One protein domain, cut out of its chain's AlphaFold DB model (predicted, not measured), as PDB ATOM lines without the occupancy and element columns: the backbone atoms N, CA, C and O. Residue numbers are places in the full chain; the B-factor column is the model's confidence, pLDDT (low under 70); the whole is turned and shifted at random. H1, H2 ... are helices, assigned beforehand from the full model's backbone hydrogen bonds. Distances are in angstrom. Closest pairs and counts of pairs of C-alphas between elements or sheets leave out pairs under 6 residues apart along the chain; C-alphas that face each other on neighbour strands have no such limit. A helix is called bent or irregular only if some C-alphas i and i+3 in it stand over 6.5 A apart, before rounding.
ATOM      1  N   THR A 150     134.000 147.807 191.922       90.94
ATOM      2  CA  THR A 150     134.224 148.819 190.879       90.94
ATOM      3  C   THR A 150     133.878 150.232 191.341       90.94
ATOM      4  O   THR A 150     134.614 151.166 191.041       90.94
ATOM      5  N   ASP A 151     132.793 150.403 192.098       89.81
ATOM      6  CA  ASP A 151     132.385 151.721 192.598       89.81
ATOM      7  C   ASP A 151     133.328 152.180 193.709       89.81
ATOM      8  O   ASP A 151     133.810 153.312 193.689       89.81
ATOM      9  N   ARG A 152     133.695 151.267 194.617       90.75
ATOM     10  CA  ARG A 152     134.713 151.501 195.651       90.75
ATOM     11  C   ARG A 152     136.035 151.967 195.047       90.75
ATOM     12  O   ARG A 152     136.605 152.953 195.509       90.75
ATOM     13  N   PHE A 153     136.497 151.298 193.992       94.62
ATOM     14  CA  PHE A 153     137.687 151.709 193.257       94.62
ATOM     15  C   PHE A 153     137.538 153.119 192.679       94.62
ATOM     16  O   PHE A 153     138.441 153.931 192.846       94.62
ATOM     17  N   LEU A 154     136.404 153.444 192.045       95.25
ATOM     18  CA  LEU A 154     136.173 154.781 191.492       95.25
ATOM     19  C   LEU A 154     136.162 155.870 192.571       95.25
ATOM     20  O   LEU A 154     136.694 156.950 192.329       95.25
ATOM     21  N   PHE A 155     135.611 155.606 193.757       94.69
ATOM     22  CA  PHE A 155     135.652 156.571 194.856       94.69
ATOM     23  C   PHE A 155     137.079 156.813 195.348       94.69
ATOM     24  O   PHE A 155     137.471 157.968 195.500       94.69
ATOM     25  N   LEU A 156     137.879 155.758 195.513       94.94
ATOM     26  CA  LEU A 156     139.304 155.887 195.830       94.94
ATOM     27  C   LEU A 156     140.077 156.593 194.706       94.94
ATOM     28  O   LEU A 156     140.963 157.401 194.959       94.94
ATOM     29  N   TYR A 157     139.736 156.340 193.447       96.50
ATOM     30  CA  TYR A 157     140.401 156.998 192.328       96.50
ATOM     31  C   TYR A 157     140.080 158.492 192.317       96.50
ATOM     32  O   TYR A 157     140.971 159.326 192.179       96.50
ATOM     33  N   HIS A 158     138.820 158.834 192.578       95.44
ATOM     34  CA  HIS A 158     138.385 160.212 192.739       95.44
ATOM     35  C   HIS A 158     139.097 160.916 193.902       95.44
ATOM     36  O   HIS A 158     139.440 162.089 193.792       95.44
ATOM     37  N   PHE A 159     139.405 160.206 194.995       94.00
ATOM     38  CA  PHE A 159     140.260 160.747 196.057       94.00
ATOM     39  C   PHE A 159     141.610 161.221 195.500       94.00
ATOM     40  O   PHE A 159     142.044 162.325 195.816       94.00
ATOM     41  N   MET A 160     142.263 160.417 194.654       94.44
ATOM     42  CA  MET A 160     143.548 160.779 194.037       94.44
ATOM     43  C   MET A 160     143.424 161.979 193.087       94.44
ATOM     44  O   MET A 160     144.333 162.806 193.037       94.44
ATOM     45  N   GLU A 161     142.305 162.111 192.369       93.44
ATOM     46  CA  GLU A 161     142.016 163.294 191.542       93.44
ATOM     47  C   GLU A 161     141.910 164.564 192.401       93.44
ATOM     48  O   GLU A 161     142.538 165.578 192.094       93.44
ATOM     49  N   ILE A 162     141.180 164.502 193.520       93.19
ATOM     50  CA  ILE A 162     141.062 165.632 194.454       93.19
ATOM     51  C   ILE A 162     142.431 165.952 195.081       93.19
ATOM     52  O   ILE A 162     142.779 167.128 195.237       93.19
ATOM     53  N   ASP A 163     143.231 164.937 195.423       90.94
ATOM     54  CA  ASP A 163     144.574 165.121 195.988       90.94
ATOM     55  C   ASP A 163     145.506 165.824 194.992       90.94
ATOM     56  O   ASP A 163     146.237 166.747 195.365       90.94
ATOM     57  N   PHE A 164     145.419 165.447 193.712       91.25
ATOM     58  CA  PHE A 164     146.117 166.117 192.623       91.25
ATOM     59  C   PHE A 164     145.745 167.598 192.530       91.25
ATOM     60  O   PHE A 164     146.629 168.457 192.539       91.25
ATOM     61  N   GLU A 165     144.448 167.907 192.456       89.69
ATOM     62  CA  GLU A 165     143.954 169.284 192.366       89.69
ATOM     63  C   GLU A 165     144.405 170.117 193.571       89.69
ATOM     64  O   GLU A 165     144.868 171.251 193.414       89.69
ATOM     65  N   ARG A 166     144.334 169.541 194.779       89.81
ATOM     66  CA  ARG A 166     144.791 170.183 196.016       89.81
ATOM     67  C   ARG A 166     146.279 170.515 195.949       89.81
ATOM     68  O   ARG A 166     146.659 171.646 196.255       89.81
ATOM     69  N   GLU A 167     147.113 169.555 195.556       88.00
ATOM     70  CA  GLU A 167     148.562 169.739 195.444       88.00
ATOM     71  C   GLU A 167     148.920 170.768 194.365       88.00
ATOM     72  O   GLU A 167     149.792 171.613 194.576       88.00
ATOM     73  N   PHE A 168     148.205 170.762 193.240       88.62
ATOM     74  CA  PHE A 168     148.384 171.735 192.167       88.62
ATOM     75  C   PHE A 168     148.081 173.161 192.638       88.62
ATOM     76  O   PHE A 168     148.916 174.056 192.492       88.62
ATOM     77  N   VAL A 169     146.928 173.368 193.283       88.88
ATOM     78  CA  VAL A 169     146.548 174.668 193.858       88.88
ATOM     79  C   VAL A 169     147.556 175.115 194.915       88.88
ATOM     80  O   VAL A 169     147.933 176.287 194.942       88.88
ATOM     81  N   ARG A 170     148.025 174.199 195.772       87.75
ATOM     82  CA  ARG A 170     149.036 174.494 196.794       87.75
ATOM     83  C   ARG A 170     150.330 175.007 196.167       87.75
ATOM     84  O   ARG A 170     150.825 176.052 196.582       87.75
ATOM     85  N   ARG A 171     150.852 174.323 195.144       88.50
ATOM     86  CA  ARG A 171     152.078 174.743 194.449       88.50
ATOM     87  C   ARG A 171     151.915 176.076 193.737       88.50
ATOM     88  O   ARG A 171     152.831 176.885 193.802       88.50
ATOM     89  N   ILE A 172     150.764 176.332 193.110       87.69
ATOM     90  CA  ILE A 172     150.478 177.633 192.485       87.69
ATOM     91  C   ILE A 172     150.490 178.752 193.526       87.69
ATOM     92  O   ILE A 172     151.122 179.778 193.297       87.69
ATOM     93  N   LYS A 173     149.841 178.557 194.680       87.88
ATOM     94  CA  LYS A 173     149.818 179.554 195.764       87.88
ATOM     95  C   LYS A 173     151.201 179.849 196.351       87.88
ATOM     96  O   LYS A 173     151.385 180.914 196.926       87.88
ATOM     97  N   ALA A 174     152.146 178.920 196.220       87.69
ATOM     98  CA  ALA A 174     153.526 179.091 196.665       87.69
ATOM     99  C   ALA A 174     154.423 179.806 195.633       87.69
ATOM    100  O   ALA A 174     155.586 180.073 195.928       87.69
ATOM    101  N   VAL A 175     153.926 180.097 194.423       86.56
ATOM    102  CA  VAL A 175     154.687 180.855 193.422       86.56
ATOM    103  C   VAL A 175     154.768 182.315 193.847       86.56
ATOM    104  O   VAL A 175     153.752 182.963 194.087       86.56
ATOM    105  N   ASP A 176     155.989 182.839 193.878       81.38
ATOM    106  CA  ASP A 176     156.241 184.266 194.026       81.38
ATOM    107  C   ASP A 176     155.638 185.039 192.839       81.38
ATOM    108  O   ASP A 176     156.041 184.863 191.684       81.38
ATOM    109  N   MET A 177     154.659 185.896 193.136       72.25
ATOM    110  CA  MET A 177     153.911 186.680 192.149       72.25
ATOM    111  C   MET A 177     154.793 187.685 191.397       72.25
ATOM    112  O   MET A 177     154.447 188.073 190.281       72.25
ATOM    113  N   GLU A 178     155.950 188.067 191.946       72.56
ATOM    114  CA  GLU A 178     156.907 188.942 191.261       72.56
ATOM    115  C   GLU A 178     157.692 188.204 190.161       72.56
ATOM    116  O   GLU A 178     158.279 188.826 189.273       72.56
ATOM    117  N   ARG A 179     157.675 186.863 190.166       63.44
ATOM    118  CA  ARG A 179     158.385 185.994 189.216       63.44
ATOM    119  C   ARG A 179     157.428 184.964 188.610       63.44
ATOM    120  O   ARG A 179     157.589 183.756 188.783       63.44
ATOM    121  N   ALA A 180     156.470 185.444 187.815       60.88
ATOM    122  CA  ALA A 180     155.394 184.673 187.168       60.88
ATOM    123  C   ALA A 180     155.822 183.479 186.266       60.88
ATOM    124  O   ALA A 180     154.973 182.753 185.749       60.88
ATOM    125  N   PHE A 181     157.120 183.211 186.099       66.12
ATOM    126  CA  PHE A 181     157.654 182.081 185.325       66.12
ATOM    127  C   PHE A 181     157.472 180.700 185.999       66.12
ATOM    128  O   PHE A 181     157.723 179.672 185.367       66.12
ATOM    129  N   GLY A 182     157.022 180.633 187.259       75.50
ATOM    130  CA  GLY A 182     156.914 179.378 188.020       75.50
ATOM    131  C   GLY A 182     155.754 178.449 187.627       75.50
ATOM    132  O   GLY A 182     155.879 177.230 187.755       75.50
ATOM    133  N   ILE A 183     154.644 178.986 187.106       80.62
ATOM    134  CA  ILE A 183     153.410 178.205 186.875       80.62
ATOM    135  C   ILE A 183     153.600 177.153 185.774       80.62
ATOM    136  O   ILE A 183     153.202 176.001 185.942       80.62
ATOM    137  N   GLY A 184     154.260 177.513 184.668       81.25
ATOM    138  CA  GLY A 184     154.528 176.573 183.572       81.25
ATOM    139  C   GLY A 184     155.394 175.387 184.011       81.25
ATOM    140  O   GLY A 184     155.158 174.254 183.586       81.25
ATOM    141  N   LYS A 185     156.347 175.624 184.923       85.31
ATOM    142  CA  LYS A 185     157.161 174.565 185.528       85.31
ATOM    143  C   LYS A 185     156.315 173.641 186.402       85.31
ATOM    144  O   LYS A 185     156.420 172.431 186.254       85.31
ATOM    145  N   ILE A 186     155.436 174.191 187.243       85.25
ATOM    146  CA  ILE A 186     154.518 173.391 188.074       85.25
ATOM    147  C   ILE A 186     153.637 172.500 187.202       85.25
ATOM    148  O   ILE A 186     153.523 171.309 187.481       85.25
ATOM    149  N   LEU A 187     153.059 173.050 186.131       84.19
ATOM    150  CA  LEU A 187     152.217 172.285 185.217       84.19
ATOM    151  C   LEU A 187     152.994 171.123 184.588       84.19
ATOM    152  O   LEU A 187     152.500 169.999 184.575       84.19
ATOM    153  N   LYS A 188     154.227 171.364 184.129       85.88
ATOM    154  CA  LYS A 188     155.094 170.318 183.574       85.88
ATOM    155  C   LYS A 188     155.463 169.256 184.616       85.88
ATOM    156  O   LYS A 188     155.330 168.066 184.343       85.88
ATOM    157  N   ASP A 189     155.886 169.677 185.804       85.62
ATOM    158  CA  ASP A 189     156.343 168.789 186.881       85.62
ATOM    159  C   ASP A 189     155.201 167.947 187.473       85.62
ATOM    160  O   ASP A 189     155.439 166.875 188.028       85.62
ATOM    161  N   MET A 190     153.959 168.422 187.354       83.88
ATOM    162  CA  MET A 190     152.752 167.706 187.769       83.88
ATOM    163  C   MET A 190     152.108 166.888 186.642       83.88
ATOM    164  O   MET A 190     151.003 166.392 186.812       83.88
ATOM    165  N   GLY A 191     152.777 166.708 185.498       78.75
ATOM    166  CA  GLY A 191     152.284 165.840 184.422       78.75
ATOM    167  C   GLY A 191     151.288 166.497 183.457       78.75
ATOM    168  O   GLY A 191     150.679 165.822 182.633       78.75
ATOM    169  N   GLY A 192     151.130 167.820 183.506       80.69
ATOM    170  CA  GLY A 192     150.371 168.581 182.518       80.69
ATOM    171  C   GLY A 192     148.877 168.249 182.488       80.69
ATOM    172  O   GLY A 192     148.205 168.230 183.521       80.69
ATOM    173  N   ASN A 193     148.346 168.032 181.281       78.44
ATOM    174  CA  ASN A 193     146.922 167.765 181.034       78.44
ATOM    175  C   ASN A 193     146.580 166.274 180.930       78.44
ATOM    176  O   ASN A 193     145.414 165.931 180.763       78.44
ATOM    177  N   GLU A 194     147.573 165.395 181.046       86.62
ATOM    178  CA  GLU A 194     147.396 163.957 180.868       86.62
ATOM    179  C   GLU A 194     147.277 163.241 182.217       86.62
ATOM    180  O   GLU A 194     148.042 163.480 183.145       86.62
ATOM    181  N   GLU A 195     146.325 162.320 182.325       88.88
ATOM    182  CA  GLU A 195     145.965 161.653 183.581       88.88
ATOM    183  C   GLU A 195     147.078 160.745 184.133       88.88
ATOM    184  O   GLU A 195     147.418 160.814 185.315       88.88
ATOM    185  N   LEU A 196     147.706 159.935 183.277       92.44
ATOM    186  CA  LEU A 196     148.774 159.021 183.694       92.44
ATOM    187  C   LEU A 196     150.021 159.766 184.221       92.44
ATOM    188  O   LEU A 196     150.476 159.443 185.321       92.44
ATOM    189  N   PRO A 197     150.571 160.782 183.526       92.38
ATOM    190  CA  PRO A 197     151.650 161.601 184.075       92.38
ATOM    191  C   PRO A 197     151.319 162.259 185.421       92.38
ATOM    192  O   PRO A 197     152.198 162.339 186.279       92.38
ATOM    193  N   ARG A 198     150.064 162.679 185.644       92.00
ATOM    194  CA  ARG A 198     149.614 163.228 186.937       92.00
ATOM    195  C   ARG A 198     149.686 162.194 188.054       92.00
ATOM    196  O   ARG A 198     150.237 162.483 189.116       92.00
ATOM    197  N   LEU A 199     149.201 160.977 187.806       93.38
ATOM    198  CA  LEU A 199     149.318 159.873 188.764       93.38
ATOM    199  C   LEU A 199     150.781 159.541 189.063       93.38
ATOM    200  O   LEU A 199     151.151 159.437 190.231       93.38
ATOM    201  N   ILE A 200     151.629 159.446 188.032       94.19
ATOM    202  CA  ILE A 200     153.074 159.214 188.199       94.19
ATOM    203  C   ILE A 200     153.692 160.303 189.084       94.19
ATOM    204  O   ILE A 200     154.489 159.990 189.966       94.19
ATOM    205  N   ALA A 201     153.316 161.571 188.885       92.69
ATOM    206  CA  ALA A 201     153.820 162.683 189.684       92.69
ATOM    207  C   ALA A 201     153.412 162.589 191.165       92.69
ATOM    208  O   ALA A 201     154.215 162.951 192.028       92.69
ATOM    209  N   LEU A 202     152.212 162.082 191.474       91.62
ATOM    210  CA  LEU A 202     151.750 161.880 192.853       91.62
ATOM    211  C   LEU A 202     152.518 160.771 193.582       91.62
ATOM    212  O   LEU A 202     152.804 160.909 194.771       91.62
ATOM    213  N   VAL A 203     152.872 159.689 192.885       93.62
ATOM    214  CA  VAL A 203     153.512 158.506 193.497       93.62
ATOM    215  C   VAL A 203     155.025 158.441 193.281       93.62
ATOM    216  O   VAL A 203     155.657 157.441 193.621       93.62
ATOM    217  N   LYS A 204     155.639 159.496 192.731       93.50
ATOM    218  CA  LYS A 204     157.059 159.507 192.336       93.50
ATOM    219  C   LYS A 204     158.037 159.195 193.479       93.50
ATOM    220  O   LYS A 204     159.101 158.641 193.211       93.50
ATOM    221  N   ASP A 205     157.656 159.511 194.719       93.25
ATOM    222  CA  ASP A 205     158.470 159.344 195.932       93.25
ATOM    223  C   ASP A 205     157.974 158.187 196.820       93.25
ATOM    224  O   ASP A 205     158.483 157.968 197.916       93.25
ATOM    225  N   MET A 206     156.981 157.426 196.354       94.00
ATOM    226  CA  MET A 206     156.382 156.340 197.124       94.00
ATOM    227  C   MET A 206     157.399 155.209 197.378       94.00
ATOM    228  O   MET A 206     158.120 154.813 196.451       94.00
ATOM    229  N   PRO A 207     157.475 154.643 198.595       94.81
ATOM    230  CA  PRO A 207     158.210 153.403 198.830       94.81
ATOM    231  C   PRO A 207     157.681 152.280 197.930       94.81
ATOM    232  O   PRO A 207     156.472 152.138 197.769       94.81
ATOM    233  N   VAL A 208     158.570 151.480 197.336       95.62
ATOM    234  CA  VAL A 208     158.140 150.416 196.408       95.62
ATOM    235  C   VAL A 208     157.711 149.132 197.100       95.62
ATOM    236  O   VAL A 208     156.919 148.412 196.514       95.62
ATOM    237  N   ALA A 209     158.163 148.864 198.330       95.88
ATOM    238  CA  ALA A 209     157.866 147.605 199.019       95.88
ATOM    239  C   ALA A 209     156.355 147.294 199.114       95.88
ATOM    240  O   ALA A 209     155.958 146.185 198.763       95.88
ATOM    241  N   PRO A 210     155.472 148.262 199.444       94.38
ATOM    242  CA  PRO A 210     154.030 148.020 199.388       94.38
ATOM    243  C   PRO A 210     153.505 147.722 197.973       94.38
ATOM    244  O   PRO A 210     152.530 146.997 197.816       94.38
ATOM    245  N   LEU A 211     154.119 148.294 196.931       95.81
ATOM    246  CA  LEU A 211     153.742 148.020 195.539       95.81
ATOM    247  C   LEU A 211     154.206 146.624 195.108       95.81
ATOM    248  O   LEU A 211     153.477 145.947 194.392       95.81
ATOM    249  N   GLU A 212     155.400 146.207 195.533       95.81
ATOM    250  CA  GLU A 212     155.970 144.877 195.294       95.81
ATOM    251  C   GLU A 212     155.079 143.778 195.877       95.81
ATOM    252  O   GLU A 212     154.700 142.850 195.163       95.81
ATOM    253  N   GLU A 213     154.695 143.919 197.147       95.00
ATOM    254  CA  GLU A 213     153.829 142.969 197.850       95.00
ATOM    255  C   GLU A 213     152.500 142.772 197.110       95.00
ATOM    256  O   GLU A 213     152.134 141.652 196.758       95.00
ATOM    257  N   ILE A 214     151.819 143.872 196.778       95.88
ATOM    258  CA  ILE A 214     150.522 143.826 196.092       95.88
ATOM    259  C   ILE A 214     150.679 143.324 194.653       95.88
ATOM    260  O   ILE A 214     149.843 142.564 194.167       95.88
ATOM    261  N   ALA A 215     151.751 143.708 193.959       95.50
ATOM    262  CA  ALA A 215     152.046 143.197 192.623       95.50
ATOM    263  C   ALA A 215     152.289 141.682 192.623       95.50
ATOM    264  O   ALA A 215     151.985 141.024 191.630       95.50
ATOM    265  N   GLY A 216     152.767 141.111 193.733       94.38
ATOM    266  CA  GLY A 216     152.878 139.666 193.921       94.38
ATOM    267  C   GLY A 216     151.550 138.923 193.750       94.38
ATOM    268  O   GLY A 216     151.556 137.798 193.245       94.38
ATOM    269  N   ASN A 217     150.420 139.565 194.071       93.19
ATOM    270  CA  ASN A 217     149.081 138.984 193.931       93.19
ATOM    271  C   ASN A 217     148.617 138.865 192.473       93.19
ATOM    272  O   ASN A 217     147.677 138.118 192.207       93.19
ATOM    273  N   LEU A 218     149.272 139.534 191.511       93.88
ATOM    274  CA  LEU A 218     148.905 139.434 190.091       93.88
ATOM    275  C   LEU A 218     148.937 138.000 189.568       93.88
ATOM    276  O   LEU A 218     148.119 137.663 188.716       93.88
ATOM    277  N   ARG A 219     149.798 137.137 190.126       94.12
ATOM    278  CA  ARG A 219     149.862 135.709 189.772       94.12
ATOM    279  C   ARG A 219     148.512 134.994 189.900       94.12
ATOM    280  O   ARG A 219     148.225 134.090 189.124       94.12
ATOM    281  N   ASN A 220     147.669 135.429 190.840       94.50
ATOM    282  CA  ASN A 220     146.344 134.851 191.086       94.50
ATOM    283  C   ASN A 220     145.275 135.403 190.132       94.50
ATOM    284  O   ASN A 220     144.157 134.902 190.095       94.50
ATOM    285  N   HIS A 221     145.609 136.438 189.362       94.81
ATOM    286  CA  HIS A 221     144.676 137.164 188.509       94.81
ATOM    287  C   HIS A 221     145.240 137.404 187.101       94.81
ATOM    288  O   HIS A 221     144.835 138.354 186.431       94.81
ATOM    289  N   MET A 222     146.170 136.559 186.637       94.00
ATOM    290  CA  MET A 222     146.900 136.772 185.380       94.00
ATOM    291  C   MET A 222     145.978 136.933 184.172       94.00
ATOM    292  O   MET A 222     146.200 137.827 183.366       94.00
ATOM    293  N   GLN A 223     144.906 136.140 184.077       92.69
ATOM    294  CA  GLN A 223     143.949 136.248 182.973       92.69
ATOM    295  C   GLN A 223     143.309 137.645 182.896       92.69
ATOM    296  O   GLN A 223     143.258 138.251 181.827       92.69
ATOM    297  N   VAL A 224     142.842 138.173 184.033       93.44
ATOM    298  CA  VAL A 224     142.237 139.512 184.092       93.44
ATOM    299  C   VAL A 224     143.305 140.584 183.879       93.44
ATOM    300  O   VAL A 224     143.091 141.524 183.118       93.44
ATOM    301  N   ALA A 225     144.480 140.429 184.491       93.94
ATOM    302  CA  ALA A 225     145.590 141.365 184.354       93.94
ATOM    303  C   ALA A 225     146.052 141.513 182.896       93.94
ATOM    304  O   ALA A 225     146.247 142.631 182.423       93.94
ATOM    305  N   GLU A 226     146.180 140.408 182.162       92.94
ATOM    306  CA  GLU A 226     146.526 140.419 180.740       92.94
ATOM    307  C   GLU A 226     145.471 141.153 179.917       92.94
ATOM    308  O   GLU A 226     145.811 142.052 179.145       92.94
ATOM    309  N   SER A 227     144.192 140.867 180.166       90.62
ATOM    310  CA  SER A 227     143.098 141.573 179.504       90.62
ATOM    311  C   SER A 227     143.168 143.086 179.759       90.62
ATOM    312  O   SER A 227     143.215 143.892 178.830       90.62
ATOM    313  N   VAL A 228     143.270 143.501 181.021       91.06
ATOM    314  CA  VAL A 228     143.267 144.921 181.410       91.06
ATOM    315  C   VAL A 228     144.509 145.669 180.912       91.06
ATOM    316  O   VAL A 228     144.409 146.837 180.512       91.06
ATOM    317  N   PHE A 229     145.688 145.040 180.955       92.19
ATOM    318  CA  PHE A 229     146.968 145.717 180.715       92.19
ATOM    319  C   PHE A 229     147.510 145.576 179.294       92.19
ATOM    320  O   PHE A 229     148.309 146.435 178.903       92.19
ATOM    321  N   TYR A 230     147.074 144.561 178.540       89.81
ATOM    322  CA  TYR A 230     147.547 144.264 177.185       89.81
ATOM    323  C   TYR A 230     146.423 144.296 176.156       89.81
ATOM    324  O   TYR A 230     146.510 145.119 175.251       89.81
ATOM    325  N   ASP A 231     145.354 143.509 176.314       87.25
ATOM    326  CA  ASP A 231     144.271 143.469 175.309       87.25
ATOM    327  C   ASP A 231     143.602 144.838 175.159       87.25
ATOM    328  O   ASP A 231     143.353 145.319 174.055       87.25
ATOM    329  N   PHE A 232     143.364 145.498 176.294       79.31
ATOM    330  CA  PHE A 232     142.854 146.864 176.336       79.31
ATOM    331  C   PHE A 232     143.969 147.893 176.561       79.31
ATOM    332  O   PHE A 232     143.715 149.100 176.483       79.31
ATOM    333  N   GLY A 233     145.197 147.441 176.833       70.94
ATOM    334  CA  GLY A 233     146.389 148.259 177.055       70.94
ATOM    335  C   GLY A 233     146.707 149.217 175.902       70.94
ATOM    336  O   GLY A 233     146.379 148.967 174.751       70.94
ATOM    337  N   LYS A 234     147.336 150.358 176.211       66.69
ATOM    338  CA  LYS A 234     147.827 151.337 175.212       66.69
ATOM    339  C   LYS A 234     149.357 151.261 175.115       66.69
ATOM    340  O   LYS A 234     149.997 150.669 175.979       66.69
ATOM    341  N   GLU A 235     149.939 151.979 174.153       68.62
ATOM    342  CA  GLU A 235     151.392 152.130 173.919       68.62
ATOM    343  C   GLU A 235     152.217 152.600 175.140       68.62
ATOM    344  O   GLU A 235     153.440 152.501 175.143       68.62
ATOM    345  N   SER A 236     151.574 153.110 176.197       79.06
ATOM    346  CA  SER A 236     152.239 153.630 177.402       79.06
ATOM    347  C   SER A 236     152.535 152.579 178.484       79.06
ATOM    348  O   SER A 236     152.945 152.964 179.582       79.06
ATOM    349  N   ASN A 237     152.307 151.285 178.225       87.19
ATOM    350  CA  ASN A 237     152.639 150.222 179.178       87.19
ATOM    351  C   ASN A 237     154.164 150.194 179.439       87.19
ATOM    352  O   ASN A 237     154.933 150.039 178.489       87.19
ATOM    353  N   PRO A 238     154.640 150.310 180.697       86.62
ATOM    354  CA  PRO A 238     156.068 150.199 181.003       86.62
ATOM    355  C   PRO A 238     156.692 148.838 180.650       86.62
ATOM    356  O   PRO A 238     157.918 148.746 180.561       86.62
ATOM    357  N   ILE A 239     155.867 147.801 180.471       89.44
ATOM    358  CA  ILE A 239     156.254 146.459 180.032       89.44
ATOM    359  C   ILE A 239     155.519 146.157 178.725       89.44
ATOM    360  O   ILE A 239     154.353 145.775 178.735       89.44
ATOM    361  N   LEU A 240     156.190 146.366 177.593       87.19
ATOM    362  CA  LEU A 240     155.555 146.255 176.276       87.19
ATOM    363  C   LEU A 240     155.284 144.802 175.864       87.19
ATOM    364  O   LEU A 240     154.262 144.535 175.239       87.19
ATOM    365  N   ASP A 241     156.175 143.874 176.222       88.12
ATOM    366  CA  ASP A 241     156.023 142.455 175.899       88.12
ATOM    367  C   ASP A 241     155.242 141.723 177.001       88.12
ATOM    368  O   ASP A 241     155.632 141.717 178.172       88.12
ATOM    369  N   ILE A 242     154.136 141.084 176.618       90.06
ATOM    370  CA  ILE A 242     153.314 140.265 177.513       90.06
ATOM    371  C   ILE A 242     154.079 139.055 178.066       90.06
ATOM    372  O   ILE A 242     153.829 138.635 179.195       90.06
ATOM    373  N   ASN A 243     155.030 138.498 177.314       89.75
ATOM    374  CA  ASN A 243     155.827 137.362 177.771       89.75
ATOM    375  C   ASN A 243     156.770 137.775 178.895       89.75
ATOM    376  O   ASN A 243     156.873 137.064 179.891       89.75
ATOM    377  N   ASP A 244     157.386 138.952 178.785       89.06
ATOM    378  CA  ASP A 244     158.186 139.484 179.879       89.06
ATOM    379  C   ASP A 244     157.316 139.762 181.119       89.06
ATOM    380  O   ASP A 244     157.734 139.499 182.246       89.06
ATOM    381  N   PHE A 245     156.088 140.260 180.940       91.31
ATOM    382  CA  PHE A 245     155.145 140.437 182.049       91.31
ATOM    383  C   PHE A 245     154.804 139.113 182.738       91.31
ATOM    384  O   PHE A 245     154.857 139.039 183.966       91.31
ATOM    385  N   ARG A 246     154.522 138.056 181.970       91.38
ATOM    386  CA  ARG A 246     154.284 136.708 182.510       91.38
ATOM    387  C   ARG A 246     155.498 136.186 183.275       91.38
ATOM    388  O   ARG A 246     155.343 135.764 184.418       91.38
ATOM    389  N   GLN A 247     156.698 136.298 182.711       88.88
ATOM    390  CA  GLN A 247     157.932 135.876 183.384       88.88
ATOM    391  C   GLN A 247     158.136 136.618 184.717       88.88
ATOM    392  O   GLN A 247     158.453 136.015 185.743       88.88
ATOM    393  N   LEU A 248     157.887 137.929 184.743       90.19
ATOM    394  CA  LEU A 248     158.103 138.753 185.933       90.19
ATOM    395  C   LEU A 248     157.021 138.603 187.011       90.19
ATOM    396  O   LEU A 248     157.343 138.687 188.191       90.19
ATOM    397  N   PHE A 249     155.750 138.412 186.651       92.56
ATOM    398  CA  PHE A 249     154.646 138.463 187.626       92.56
ATOM    399  C   PHE A 249     153.921 137.133 187.842       92.56
ATOM    400  O   PHE A 249     153.251 136.983 188.863       92.56
ATOM    401  N   SER A 250     154.088 136.164 186.940       89.31
ATOM    402  CA  SER A 250     153.564 134.800 187.096       89.31
ATOM    403  C   SER A 250     154.651 133.823 187.552       89.31
ATOM    404  O   SER A 250     154.443 133.054 188.487       89.31
ATOM    405  N   GLU A 251     155.830 133.868 186.922       87.75
ATOM    406  CA  GLU A 251     156.876 132.852 187.117       87.75
ATOM    407  C   GLU A 251     157.876 133.209 188.225       87.75
ATOM    408  O   GLU A 251     158.425 132.322 188.884       87.75
ATOM    409  N   CYS A 252     158.111 134.501 188.474       86.56
ATOM    410  CA  CYS A 252     158.975 134.919 189.575       86.56
ATOM    411  C   CYS A 252     158.309 134.634 190.936       86.56
ATOM    412  O   CYS A 252     157.195 135.098 191.199       86.56
ATOM    413  N   PRO A 253     159.006 133.955 191.868       84.94
ATOM    414  CA  PRO A 253     158.426 133.580 193.156       84.94
ATOM    415  C   PRO A 253     158.080 134.801 194.009       84.94
ATOM    416  O   PRO A 253     157.101 134.772 194.753       84.94
ATOM    417  N   THR A 254     158.833 135.890 193.861       91.50
ATOM    418  CA  THR A 254     158.640 137.162 194.562       91.50
ATOM    419  C   THR A 254     158.871 138.325 193.602       91.50
ATOM    420  O   THR A 254     159.745 138.264 192.735       91.50
ATOM    421  N   VAL A 255     158.096 139.395 193.770       93.50
ATOM    422  CA  VAL A 255     158.298 140.654 193.050       93.50
ATOM    423  C   VAL A 255     159.307 141.474 193.840       93.50
ATOM    424  O   VAL A 255     158.990 141.990 194.902       93.50
ATOM    425  N   SER A 256     160.542 141.550 193.354       94.25
ATOM    426  CA  SER A 256     161.575 142.421 193.917       94.25
ATOM    427  C   SER A 256     162.667 142.676 192.885       94.25
ATOM    428  O   SER A 256     162.829 141.898 191.936       94.25
ATOM    429  N   TYR A 257     163.473 143.720 193.092       91.12
ATOM    430  CA  TYR A 257     164.635 143.972 192.235       91.12
ATOM    431  C   TYR A 257     165.590 142.768 192.176       91.12
ATOM    432  O   TYR A 257     166.046 142.388 191.095       91.12
ATOM    433  N   ALA A 258     165.872 142.141 193.323       90.50
ATOM    434  CA  ALA A 258     166.799 141.013 193.410       90.50
ATOM    435  C   ALA A 258     166.266 139.786 192.651       90.50
ATOM    436  O   ALA A 258     167.001 139.182 191.870       90.50
ATOM    437  N   SER A 259     164.980 139.472 192.827       89.50
ATOM    438  CA  SER A 259     164.314 138.344 192.166       89.50
ATOM    439  C   SER A 259     164.282 138.518 190.651       89.50
ATOM    440  O   SER A 259     164.599 137.590 189.911       89.50
ATOM    441  N   PHE A 260     163.976 139.725 190.171       90.25
ATOM    442  CA  PHE A 260     163.944 140.015 188.737       90.25
ATOM    443  C   PHE A 260     165.337 139.983 188.106       90.25
ATOM    444  O   PHE A 260     165.501 139.521 186.976       90.25
ATOM    445  N   LEU A 261     166.356 140.458 188.829       87.44
ATOM    446  CA  LEU A 261     167.737 140.391 188.365       87.44
ATOM    447  C   LEU A 261     168.232 138.943 188.274       87.44
ATOM    448  O   LEU A 261     168.913 138.602 187.308       87.44
ATOM    449  N   ASP A 262     167.897 138.103 189.255       86.06
ATOM    450  CA  ASP A 262     168.243 136.681 189.239       86.06
ATOM    451  C   ASP A 262     167.539 135.945 188.094       86.06
ATOM    452  O   ASP A 262     168.182 135.268 187.293       86.06
ATOM    453  N   HIS A 263     166.238 136.186 187.924       82.38
ATOM    454  CA  HIS A 263     165.463 135.583 186.848       82.38
ATOM    455  C   HIS A 263     165.994 135.973 185.456       82.38
ATOM    456  O   HIS A 263     166.139 135.114 184.589       82.38
ATOM    457  N   LYS A 264     166.419 137.228 185.255       82.69
ATOM    458  CA  LYS A 264     167.070 137.670 184.007       82.69
ATOM    459  C   LYS A 264     168.400 136.972 183.715       82.69
ATOM    460  O   LYS A 264     168.737 136.779 182.552       82.69
ATOM    461  N   LYS A 265     169.190 136.602 184.728       79.75
ATOM    462  CA  LYS A 265     170.429 135.836 184.481       79.75
ATOM    463  C   LYS A 265     170.125 134.468 183.875       79.75
ATOM    464  O   LYS A 265     170.927 133.959 183.098       79.75
ATOM    465  N   ASN A 266     168.966 133.915 184.221       73.56
ATOM    466  CA  ASN A 266     168.509 132.603 183.784       73.56
ATOM    467  C   ASN A 266     167.622 132.670 182.523       73.56
ATOM    468  O   ASN A 266     167.478 131.664 181.835       73.56
ATOM    469  N   SER A 267     167.075 133.847 182.189       69.56
ATOM    470  CA  SER A 267     166.235 134.105 181.013       69.56
ATOM    471  C   SER A 267     166.848 135.195 180.125       69.56
ATOM    472  O   SER A 267     166.811 136.386 180.440       69.56
ATOM    473  N   ALA A 268     167.413 134.794 178.981       61.16
ATOM    474  CA  ALA A 268     168.142 135.683 178.070       61.16
ATOM    475  C   ALA A 268     167.273 136.754 177.365       61.16
ATOM    476  O   ALA A 268     167.821 137.588 176.644       61.16
ATOM    477  N   SER A 269     165.945 136.748 177.546       64.88
ATOM    478  CA  SER A 269     165.013 137.604 176.798       64.88
ATOM    479  C   SER A 269     164.551 138.876 177.522       64.88
ATOM    480  O   SER A 269     164.063 139.782 176.855       64.88
ATOM    481  N   ILE A 270     164.733 139.005 178.844       67.06
ATOM    482  CA  ILE A 270     164.094 140.096 179.607       67.06
ATOM    483  C   ILE A 270     164.854 141.424 179.444       67.06
ATOM    484  O   ILE A 270     165.851 141.711 180.124       67.06
ATOM    485  N   SER A 271     164.336 142.289 178.574       57.69
ATOM    486  CA  SER A 271     164.900 143.600 178.228       57.69
ATOM    487  C   SER A 271     164.069 144.753 178.816       57.69
ATOM    488  O   SER A 271     163.562 145.619 178.101       57.69
ATOM    489  N   ILE A 272     163.942 144.812 180.146       66.62
ATOM    490  CA  ILE A 272     163.092 145.821 180.813       66.62
ATOM    491  C   ILE A 272     163.894 146.692 181.779       66.62
ATOM    492  O   ILE A 272     164.840 146.248 182.426       66.62
ATOM    493  N   ASN A 273     163.490 147.960 181.926       72.94
ATOM    494  CA  ASN A 273     164.037 148.898 182.919       72.94
ATOM    495  C   ASN A 273     163.996 148.373 184.371       72.94
ATOM    496  O   ASN A 273     164.766 148.846 185.204       72.94
ATOM    497  N   LEU A 274     163.152 147.376 184.652       78.44
ATOM    498  CA  LEU A 274     163.037 146.685 185.936       78.44
ATOM    499  C   LEU A 274     164.283 145.856 186.299       78.44
ATOM    500  O   LEU A 274     164.445 145.469 187.447       78.44
ATOM    501  N   THR A 275     165.189 145.603 185.354       77.94
ATOM    502  CA  THR A 275     166.371 144.749 185.568       77.94
ATOM    503  C   THR A 275     167.694 145.452 185.249       77.94
ATOM    504  O   THR A 275     168.715 144.790 185.055       77.94
ATOM    505  N   LYS A 276     167.698 146.791 185.138       81.88
ATOM    506  CA  LYS A 276     168.903 147.578 184.806       81.88
ATOM    507  C   LYS A 276     169.676 147.993 186.056       81.88
ATOM    508  O   LYS A 276     170.774 147.503 186.284       81.88
ATOM    509  N   THR A 277     169.106 148.870 186.873       87.81
ATOM    510  CA  THR A 277     169.678 149.333 188.146       87.81
ATOM    511  C   THR A 277     168.590 149.360 189.214       87.81
ATOM    512  O   THR A 277     167.402 149.365 188.888       87.81
ATOM    513  N   ASN A 278     168.975 149.403 190.493       90.12
ATOM    514  CA  ASN A 278     167.993 149.534 191.571       90.12
ATOM    515  C   ASN A 278     167.162 150.820 191.399       90.12
ATOM    516  O   ASN A 278     165.943 150.797 191.479       90.12
ATOM    517  N   GLU A 279     167.795 151.941 191.055       92.12
ATOM    518  CA  GLU A 279     167.076 153.203 190.861       92.12
ATOM    519  C   GLU A 279     166.118 153.172 189.661       92.12
ATOM    520  O   GLU A 279     164.980 153.640 189.764       92.12
ATOM    521  N   SER A 280     166.515 152.557 188.539       90.00
ATOM    522  CA  SER A 280     165.605 152.388 187.403       90.00
ATOM    523  C   SER A 280     164.433 151.472 187.742       90.00
ATOM    524  O   SER A 280     163.326 151.710 187.260       90.00
ATOM    525  N   TYR A 281     164.662 150.455 188.577       92.75
ATOM    526  CA  TYR A 281     163.621 149.581 189.099       92.75
ATOM    527  C   TYR A 281     162.620 150.357 189.958       92.75
ATOM    528  O   TYR A 281     161.422 150.285 189.689       92.75
ATOM    529  N   LEU A 282     163.095 151.172 190.908       94.19
ATOM    530  CA  LEU A 282     162.226 151.988 191.762       94.19
ATOM    531  C   LEU A 282     161.310 152.895 190.932       94.19
ATOM    532  O   LEU A 282     160.096 152.943 191.140       94.19
ATOM    533  N   VAL A 283     161.888 153.589 189.949       93.19
ATOM    534  CA  VAL A 283     161.139 154.462 189.037       93.19
ATOM    535  C   VAL A 283     160.146 153.658 188.197       93.19
ATOM    536  O   VAL A 283     159.005 154.088 188.017       93.19
ATOM    537  N   ALA A 284     160.555 152.502 187.672       93.06
ATOM    538  CA  ALA A 284     159.701 151.658 186.847       93.06
ATOM    539  C   ALA A 284     158.522 151.075 187.640       93.06
ATOM    540  O   ALA A 284     157.403 151.144 187.145       93.06
ATOM    541  N   MET A 285     158.728 150.602 188.872       95.12
ATOM    542  CA  MET A 285     157.653 150.069 189.720       95.12
ATOM    543  C   MET A 285     156.596 151.121 190.058       95.12
ATOM    544  O   MET A 285     155.402 150.845 189.967       95.12
ATOM    545  N   ARG A 286     157.003 152.358 190.363       95.62
ATOM    546  CA  ARG A 286     156.059 153.467 190.601       95.62
ATOM    547  C   ARG A 286     155.251 153.806 189.351       95.62
ATOM    548  O   ARG A 286     154.036 153.985 189.425       95.62
ATOM    549  N   LYS A 287     155.917 153.863 188.191       94.88
ATOM    550  CA  LYS A 287     155.252 154.081 186.898       94.88
ATOM    551  C   LYS A 287     154.281 152.954 186.565       94.88
ATOM    552  O   LYS A 287     153.203 153.228 186.052       94.88
ATOM    553  N   LEU A 288     154.660 151.719 186.867       95.00
ATOM    554  CA  LEU A 288     153.853 150.534 186.630       95.00
ATOM    555  C   LEU A 288     152.601 150.533 187.509       95.00
ATOM    556  O   LEU A 288     151.504 150.390 186.981       95.00
ATOM    557  N   GLY A 289     152.737 150.828 188.806       96.06
ATOM    558  CA  GLY A 289     151.593 151.023 189.698       96.06
ATOM    559  C   GLY A 289     150.630 152.095 189.178       96.06
ATOM    560  O   GLY A 289     149.436 151.836 189.030       96.06
ATOM    561  N   ALA A 290     151.143 153.285 188.842       95.94
ATOM    562  CA  ALA A 290     150.325 154.373 188.294       95.94
ATOM    563  C   ALA A 290     149.625 153.976 186.980       95.94
ATOM    564  O   ALA A 290     148.437 154.249 186.804       95.94
ATOM    565  N   TYR A 291     150.343 153.293 186.081       95.31
ATOM    566  CA  TYR A 291     149.794 152.769 184.832       95.31
ATOM    567  C   TYR A 291     148.664 151.773 185.088       95.31
ATOM    568  O   TYR A 291     147.588 151.928 184.517       95.31
ATOM    569  N   TRP A 292     148.862 150.797 185.973       95.81
ATOM    570  CA  TRP A 292     147.841 149.803 186.291       95.81
ATOM    571  C   TRP A 292     146.563 150.443 186.832       95.81
ATOM    572  O   TRP A 292     145.480 150.113 186.356       95.81
ATOM    573  N   MET A 293     146.662 151.404 187.755       96.00
ATOM    574  CA  MET A 293     145.474 152.079 188.300       96.00
ATOM    575  C   MET A 293     144.743 152.903 187.243       96.00
ATOM    576  O   MET A 293     143.519 152.817 187.130       96.00
ATOM    577  N   TYR A 294     145.486 153.641 186.417       95.00
ATOM    578  CA  TYR A 294     144.924 154.345 185.269       95.00
ATOM    579  C   TYR A 294     144.180 153.384 184.327       95.00
ATOM    580  O   TYR A 294     143.050 153.650 183.919       95.00
ATOM    581  N   ARG A 295     144.776 152.225 184.023       92.81
ATOM    582  CA  ARG A 295     144.176 151.226 183.133       92.81
ATOM    583  C   ARG A 295     142.906 150.610 183.696       92.81
ATOM    584  O   ARG A 295     141.924 150.526 182.961       92.81
ATOM    585  N   VAL A 296     142.904 150.239 184.973       94.25
ATOM    586  CA  VAL A 296     141.703 149.730 185.650       94.25
ATOM    587  C   VAL A 296     140.580 150.768 185.585       94.25
ATOM    588  O   VAL A 296     139.461 150.435 185.197       94.25
ATOM    589  N   ARG A 297     140.878 152.048 185.852       93.25
ATOM    590  CA  ARG A 297     139.897 153.136 185.730       93.25
ATOM    591  C   ARG A 297     139.324 153.243 184.317       93.25
ATOM    592  O   ARG A 297     138.107 153.354 184.169       93.25
ATOM    593  N   CYS A 298     140.170 153.196 183.284       90.31
ATOM    594  CA  CYS A 298     139.712 153.200 181.891       90.31
ATOM    595  C   CYS A 298     138.781 152.017 181.608       90.31
ATOM    596  O   CYS A 298     137.696 152.216 181.072       90.31
ATOM    597  N   CYS A 299     139.159 150.804 182.007       90.06
ATOM    598  CA  CYS A 299     138.344 149.605 181.817       90.06
ATOM    599  C   CYS A 299     136.962 149.718 182.480       90.06
ATOM    600  O   CYS A 299     135.958 149.370 181.860       90.06
ATOM    601  N   ILE A 300     136.873 150.282 183.689       89.81
ATOM    602  CA  ILE A 300     135.583 150.542 184.349       89.81
ATOM    603  C   ILE A 300     134.747 151.564 183.559       89.81
ATOM    604  O   ILE A 300     133.531 151.411 183.449       89.81
ATOM    605  N   ALA A 301     135.372 152.599 182.990       84.31
ATOM    606  CA  ALA A 301     134.674 153.587 182.166       84.31
ATOM    607  C   ALA A 301     134.147 152.980 180.851       84.31
ATOM    608  O   ALA A 301     132.987 153.194 180.510       84.31
ATOM    609  N   HIS A 302     134.955 152.168 180.166       80.31
ATOM    610  CA  HIS A 302     134.555 151.464 178.943       80.31
ATOM    611  C   HIS A 302     133.483 150.391 179.205       80.31
ATOM    612  O   HIS A 302     132.607 150.179 178.368       80.31
ATOM    613  N   ASN A 303     133.454 149.786 180.397       75.81
ATOM    614  CA  ASN A 303     132.354 148.912 180.823       75.81
ATOM    615  C   ASN A 303     131.014 149.645 180.894       75.81
ATOM    616  O   ASN A 303     130.001 149.146 180.413       75.81
ATOM    617  N   LYS A 304     131.005 150.883 181.401       63.19
ATOM    618  CA  LYS A 304     129.791 151.717 181.400       63.19
ATOM    619  C   LYS A 304     129.292 152.045 179.986       63.19
ATOM    620  O   LYS A 304     128.124 152.385 179.837       63.19
ATOM    621  N   MET A 305     130.151 151.929 178.972       58.06
ATOM    622  CA  MET A 305     129.821 152.125 177.555       58.06
ATOM    623  C   MET A 305     129.497 150.810 176.819       58.06
ATOM    624  O   MET A 305     129.165 150.847 175.639       58.06
ATOM    625  N   GLY A 306     129.565 149.657 177.498       61.06
ATOM    626  CA  GLY A 306     129.322 148.334 176.908       61.06
ATOM    627  C   GLY A 306     130.497 147.760 176.106       61.06
ATOM    628  O   GLY A 306     130.346 146.724 175.464       61.06
ATOM    629  N   GLU A 307     131.666 148.405 176.138       57.66
ATOM    630  CA  GLU A 307     132.841 148.025 175.339       57.66
ATOM    631  C   GLU A 307     133.760 147.023 176.060       57.66
ATOM    632  O   GLU A 307     134.534 146.320 175.414       57.66
ATOM    633  N   TYR A 308     133.673 146.924 177.393       62.88
ATOM    634  CA  TYR A 308     134.486 146.001 178.190       62.88
ATOM    635  C   TYR A 308     133.708 145.392 179.354       62.88
ATOM    636  O   TYR A 308     133.167 146.112 180.177       62.88
ATOM    637  N   HIS A 309     133.684 144.072 179.492       59.78
ATOM    638  CA  HIS A 309     132.867 143.415 180.512       59.78
ATOM    639  C   HIS A 309     133.642 143.216 181.833       59.78
ATOM    640  O   HIS A 309     133.939 142.083 182.179       59.78
ATOM    641  N   MET A 310     133.935 144.280 182.605       63.44
ATOM    642  CA  MET A 310     134.399 144.149 184.014       63.44
ATOM    643  C   MET A 310     133.231 143.802 184.952       63.44
ATOM    644  O   MET A 310     132.832 144.611 185.799       63.44
ATOM    645  N   MET A 311     132.598 142.651 184.756       68.69
ATOM    646  CA  MET A 311     131.435 142.233 185.552       68.69
ATOM    647  C   MET A 311     131.427 140.746 185.910       68.69
ATOM    648  O   MET A 311     130.461 140.287 186.517       68.69
ATOM    649  N   THR A 312     132.473 139.994 185.570       83.12
ATOM    650  CA  THR A 312     132.592 138.591 185.978       83.12
ATOM    651  C   THR A 312     133.052 138.480 187.432       83.12
ATOM    652  O   THR A 312     133.605 139.424 187.999       83.12
ATOM    653  N   SER A 313     132.854 137.311 188.049       86.12
ATOM    654  CA  SER A 313     133.379 137.046 189.395       86.12
ATOM    655  C   SER A 313     134.904 137.192 189.456       86.12
ATOM    656  O   SER A 313     135.413 137.776 190.405       86.12
ATOM    657  N   MET A 314     135.621 136.769 188.406       89.88
ATOM    658  CA  MET A 314     137.080 136.922 188.315       89.88
ATOM    659  C   MET A 314     137.509 138.393 188.291       89.88
ATOM    660  O   MET A 314     138.519 138.750 188.894       89.88
ATOM    661  N   ASP A 315     136.732 139.264 187.634       90.00
ATOM    662  CA  ASP A 315     137.006 140.704 187.649       90.00
ATOM    663  C   ASP A 315     136.837 141.270 189.058       90.00
ATOM    664  O   ASP A 315     137.668 142.055 189.504       90.00
ATOM    665  N   MET A 316     135.787 140.866 189.782       90.06
ATOM    666  CA  MET A 316     135.559 141.326 191.157       90.06
ATOM    667  C   MET A 316     136.672 140.854 192.098       90.06
ATOM    668  O   MET A 316     137.180 141.659 192.874       90.06
ATOM    669  N   GLU A 317     137.119 139.605 191.963       91.56
ATOM    670  CA  GLU A 317     138.269 139.071 192.700       91.56
ATOM    671  C   GLU A 317     139.559 139.838 192.382       91.56
ATOM    672  O   GLU A 317     140.294 140.202 193.296       91.56
ATOM    673  N   PHE A 318     139.821 140.167 191.113       94.62
ATOM    674  CA  PHE A 318     140.953 141.020 190.728       94.62
ATOM    675  C   PHE A 318     140.843 142.433 191.323       94.62
ATOM    676  O   PHE A 318     141.835 143.011 191.782       94.62
ATOM    677  N   MET A 319     139.638 143.007 191.351       93.75
ATOM    678  CA  MET A 319     139.408 144.322 191.944       93.75
ATOM    679  C   MET A 319     139.710 144.324 193.444       93.75
ATOM    680  O   MET A 319     140.365 145.248 193.927       93.75
ATOM    681  N   GLU A 320     139.265 143.306 194.177       91.06
ATOM    682  CA  GLU A 320     139.455 143.204 195.628       91.06
ATOM    683  C   GLU A 320     140.858 142.734 196.025       91.06
ATOM    684  O   GLU A 320     141.420 143.262 196.983       91.06
ATOM    685  N   GLY A 321     141.443 141.792 195.282       92.06
ATOM    686  CA  GLY A 321     142.744 141.184 195.574       92.06
ATOM    687  C   GLY A 321     143.950 141.975 195.064       92.06
ATOM    688  O   GLY A 321     145.056 141.827 195.593       92.06
ATOM    689  N   PHE A 322     143.754 142.848 194.068       95.81
ATOM    690  CA  PHE A 322     144.836 143.620 193.454       95.81
ATOM    691  C   PHE A 322     144.524 145.117 193.311       95.81
ATOM    692  O   PHE A 322     145.251 145.948 193.861       95.81
ATOM    693  N   ALA A 323     143.460 145.497 192.593       96.31
ATOM    694  CA  ALA A 323     143.303 146.891 192.162       96.31
ATOM    695  C   ALA A 323     143.005 147.864 193.319       96.31
ATOM    696  O   ALA A 323     143.647 148.909 193.440       96.31
ATOM    697  N   ILE A 324     142.052 147.525 194.191       94.88
ATOM    698  CA  ILE A 324     141.724 148.320 195.381       94.88
ATOM    699  C   ILE A 324     142.913 148.370 196.353       94.88
ATOM    700  O   ILE A 324     143.262 149.482 196.758       94.88
ATOM    701  N   PRO A 325     143.568 147.247 196.724       94.81
ATOM    702  CA  PRO A 325     144.772 147.279 197.554       94.81
ATOM    703  C   PRO A 325     145.863 148.198 197.002       94.81
ATOM    704  O   PRO A 325     146.393 149.030 197.743       94.81
ATOM    705  N   MET A 326     146.157 148.111 195.699       96.62
ATOM    706  CA  MET A 326     147.175 148.934 195.040       96.62
ATOM    707  C   MET A 326     146.852 150.426 195.183       96.62
ATOM    708  O   MET A 326     147.694 151.220 195.608       96.62
ATOM    709  N   LEU A 327     145.605 150.808 194.904       96.38
ATOM    710  CA  LEU A 327     145.159 152.193 195.007       96.38
ATOM    711  C   LEU A 327     145.132 152.693 196.458       96.38
ATOM    712  O   LEU A 327     145.545 153.820 196.732       96.38
ATOM    713  N   ARG A 328     144.707 151.852 197.409       93.56
ATOM    714  CA  ARG A 328     144.767 152.162 198.846       93.56
ATOM    715  C   ARG A 328     146.197 152.415 199.298       93.56
ATOM    716  O   ARG A 328     146.423 153.361 200.042       93.56
ATOM    717  N   SER A 329     147.159 151.622 198.835       93.44
ATOM    718  CA  SER A 329     148.573 151.820 199.158       93.44
ATOM    719  C   SER A 329     149.066 153.200 198.702       93.44
ATOM    720  O   SER A 329     149.664 153.943 199.484       93.44
ATOM    721  N   MET A 330     148.715 153.611 197.476       94.88
ATOM    722  CA  MET A 330     149.040 154.947 196.956       94.88
ATOM    723  C   MET A 330     148.385 156.062 197.775       94.88
ATOM    724  O   MET A 330     149.058 157.019 198.158       94.88
ATOM    725  N   ILE A 331     147.093 155.929 198.087       93.19
ATOM    726  CA  ILE A 331     146.356 156.898 198.909       93.19
ATOM    727  C   ILE A 331     146.970 156.997 200.302       93.19
ATOM    728  O   ILE A 331     147.225 158.100 200.770       93.19
ATOM    729  N   SER A 332     147.277 155.867 200.936       90.12
ATOM    730  CA  SER A 332     147.897 155.808 202.260       90.12
ATOM    731  C   SER A 332     149.254 156.525 202.285       90.12
ATOM    732  O   SER A 332     149.543 157.294 203.205       90.12
ATOM    733  N   PHE A 333     150.067 156.366 201.236       90.62
ATOM    734  CA  PHE A 333     151.293 157.147 201.070       90.62
ATOM    735  C   PHE A 333     151.005 158.653 200.957       90.62
ATOM    736  O   PHE A 333     151.593 159.444 201.695       90.62
ATOM    737  N   ARG A 334     150.076 159.069 200.091       89.38
ATOM    738  CA  ARG A 334     149.716 160.491 199.911       89.38
ATOM    739  C   ARG A 334     149.183 161.130 201.188       89.38
ATOM    740  O   ARG A 334     149.565 162.246 201.530       89.38
ATOM    741  N   MET A 335     148.368 160.376 201.914       86.38
ATOM    742  CA  MET A 335     147.861 160.684 203.242       86.38
ATOM    743  C   MET A 335     149.007 160.923 204.237       86.38
ATOM    744  O   MET A 335     149.001 161.924 204.946       86.38
ATOM    745  N   SER A 336     150.039 160.074 204.226       82.62
ATOM    746  CA  SER A 336     151.202 160.214 205.111       82.62
ATOM    747  C   SER A 336     152.079 161.432 204.812       82.62
ATOM    748  O   SER A 336     152.514 162.115 205.732       82.62
ATOM    749  N   VAL A 337     152.313 161.750 203.538       76.81
ATOM    750  CA  VAL A 337     153.188 162.871 203.158       76.81
ATOM    751  C   VAL A 337     152.509 164.212 203.422       76.81
ATOM    752  O   VAL A 337     153.161 165.150 203.862       76.81
ATOM    753  N   ALA A 338     151.191 164.296 203.223       57.59
ATOM    754  CA  ALA A 338     150.417 165.508 203.494       57.59
ATOM    755  C   ALA A 338     150.335 165.882 204.990       57.59
ATOM    756  O   ALA A 338     149.808 166.944 205.305       57.59
ATOM    757  N   SER A 339     150.807 165.012 205.890       53.09
ATOM    758  CA  SER A 339     150.846 165.242 207.342       53.09
ATOM    759  C   SER A 339     152.105 165.971 207.829       53.09
ATOM    760  O   SER A 339     152.142 166.429 208.968       53.09
TER     761      SER A 339
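AT A GLANCE: This is residues 150 to 339 of the 341 residues of an uncharacterized protein of Stenotrophomonas maltophilia Ab55555 (UniProt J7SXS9). What is the shape? The long helix H7 runs through the middle, crossed by H3 and the two arms of the bent helix H4, while the helical hairpin of H1 and H2 reaches to one side, where its tip, residues 176 to 181, sticks out. H8b, the second arm of the bent helix H8, runs side by side with part of H1, and H5 and H6 sit away from the hairpin. What is it made of? The printed part has 190 residues with eight named helices, H1 to H8 in order, and no named strand: all helix, mostly crossed. It is compact, with a radius of gyration of the C-alphas of 17.5 A and spans of 57 by 41 by 30 A.

HOW THE PARTS SIT: What does H1 meet? H1, residues 150 to 173, touches H2, residues 182 to 189, as a helical hairpin, with C-alphas 172 and 183 closest at 6.4 A. H8, residues 313 to 337, was assigned as one helix by its hydrogen bonds but is bent, C-alphas 321 and 324 being 7.2 A apart, into H8a, residues 313 to 321, and H8b, residues 324 to 337. Residues 152 to 163 of H1 alone touch H8b at a shallow tilt of 25 degrees, the same way, the C-alphas of Phe 153 and Ile 324 being closest at 5.7 A. What touches H7? H7, residues 278 to 304, touches H3, residues 195 to 203, with residues 286 to 294 alone, at a steep tilt of 44 degrees, closest at C-alphas 290 and 200, 5.6 A. H4, residues 209 to 231, was assigned as one helix by its hydrogen bonds but is bent, C-alphas 220 and 223 being 8.6 A apart, into H4a, residues 209 to 220, and H4b, residues 223 to 231. H4b touches residues 292 to 299 of H7 alone, about perpendicular at 86 degrees, closest at C-alphas 228 and 295, 6.6 A. Where are the others? H5, residues 242 to 251, touches residues 215 to 219 of H4a alone, with C-alphas 250 and 219 closest at 4.7 A. H6, residues 257 to 266, is close to but not clearly touching H7, with C-alphas 257 and 281 closest at 6.5 A. O i to N i+4 pairs are within hydrogen-bond range throughout H1, H2, H3, H4b, H6, H7, H8a and H8b, but in 4 of 8 in H4a and 5 of 6 in H5.

IN THESE COORDINATES: Where does H1 begin? C-alpha 150 is at (134.224, 148.819, 190.879), and H1 is 34.8 A long. Where do H7 and H8b end? H7, 39.6 A long, ends with C-alpha 304 at (129.791, 151.717, 181.400), and H8b, 20.1 A long, with C-alpha 337 at (153.188, 162.871, 203.158).

THE WHOLE: How large is it? The C-alphas farthest apart, those of Glu 178 and Asn 266, are 58.0 A apart. Is it unbroken and confident? The printed part has no cut, and the link from H6 to H7 is long. The model's pLDDT is under 70 in 21 residues, among them 267 to 272 and 304 to 311.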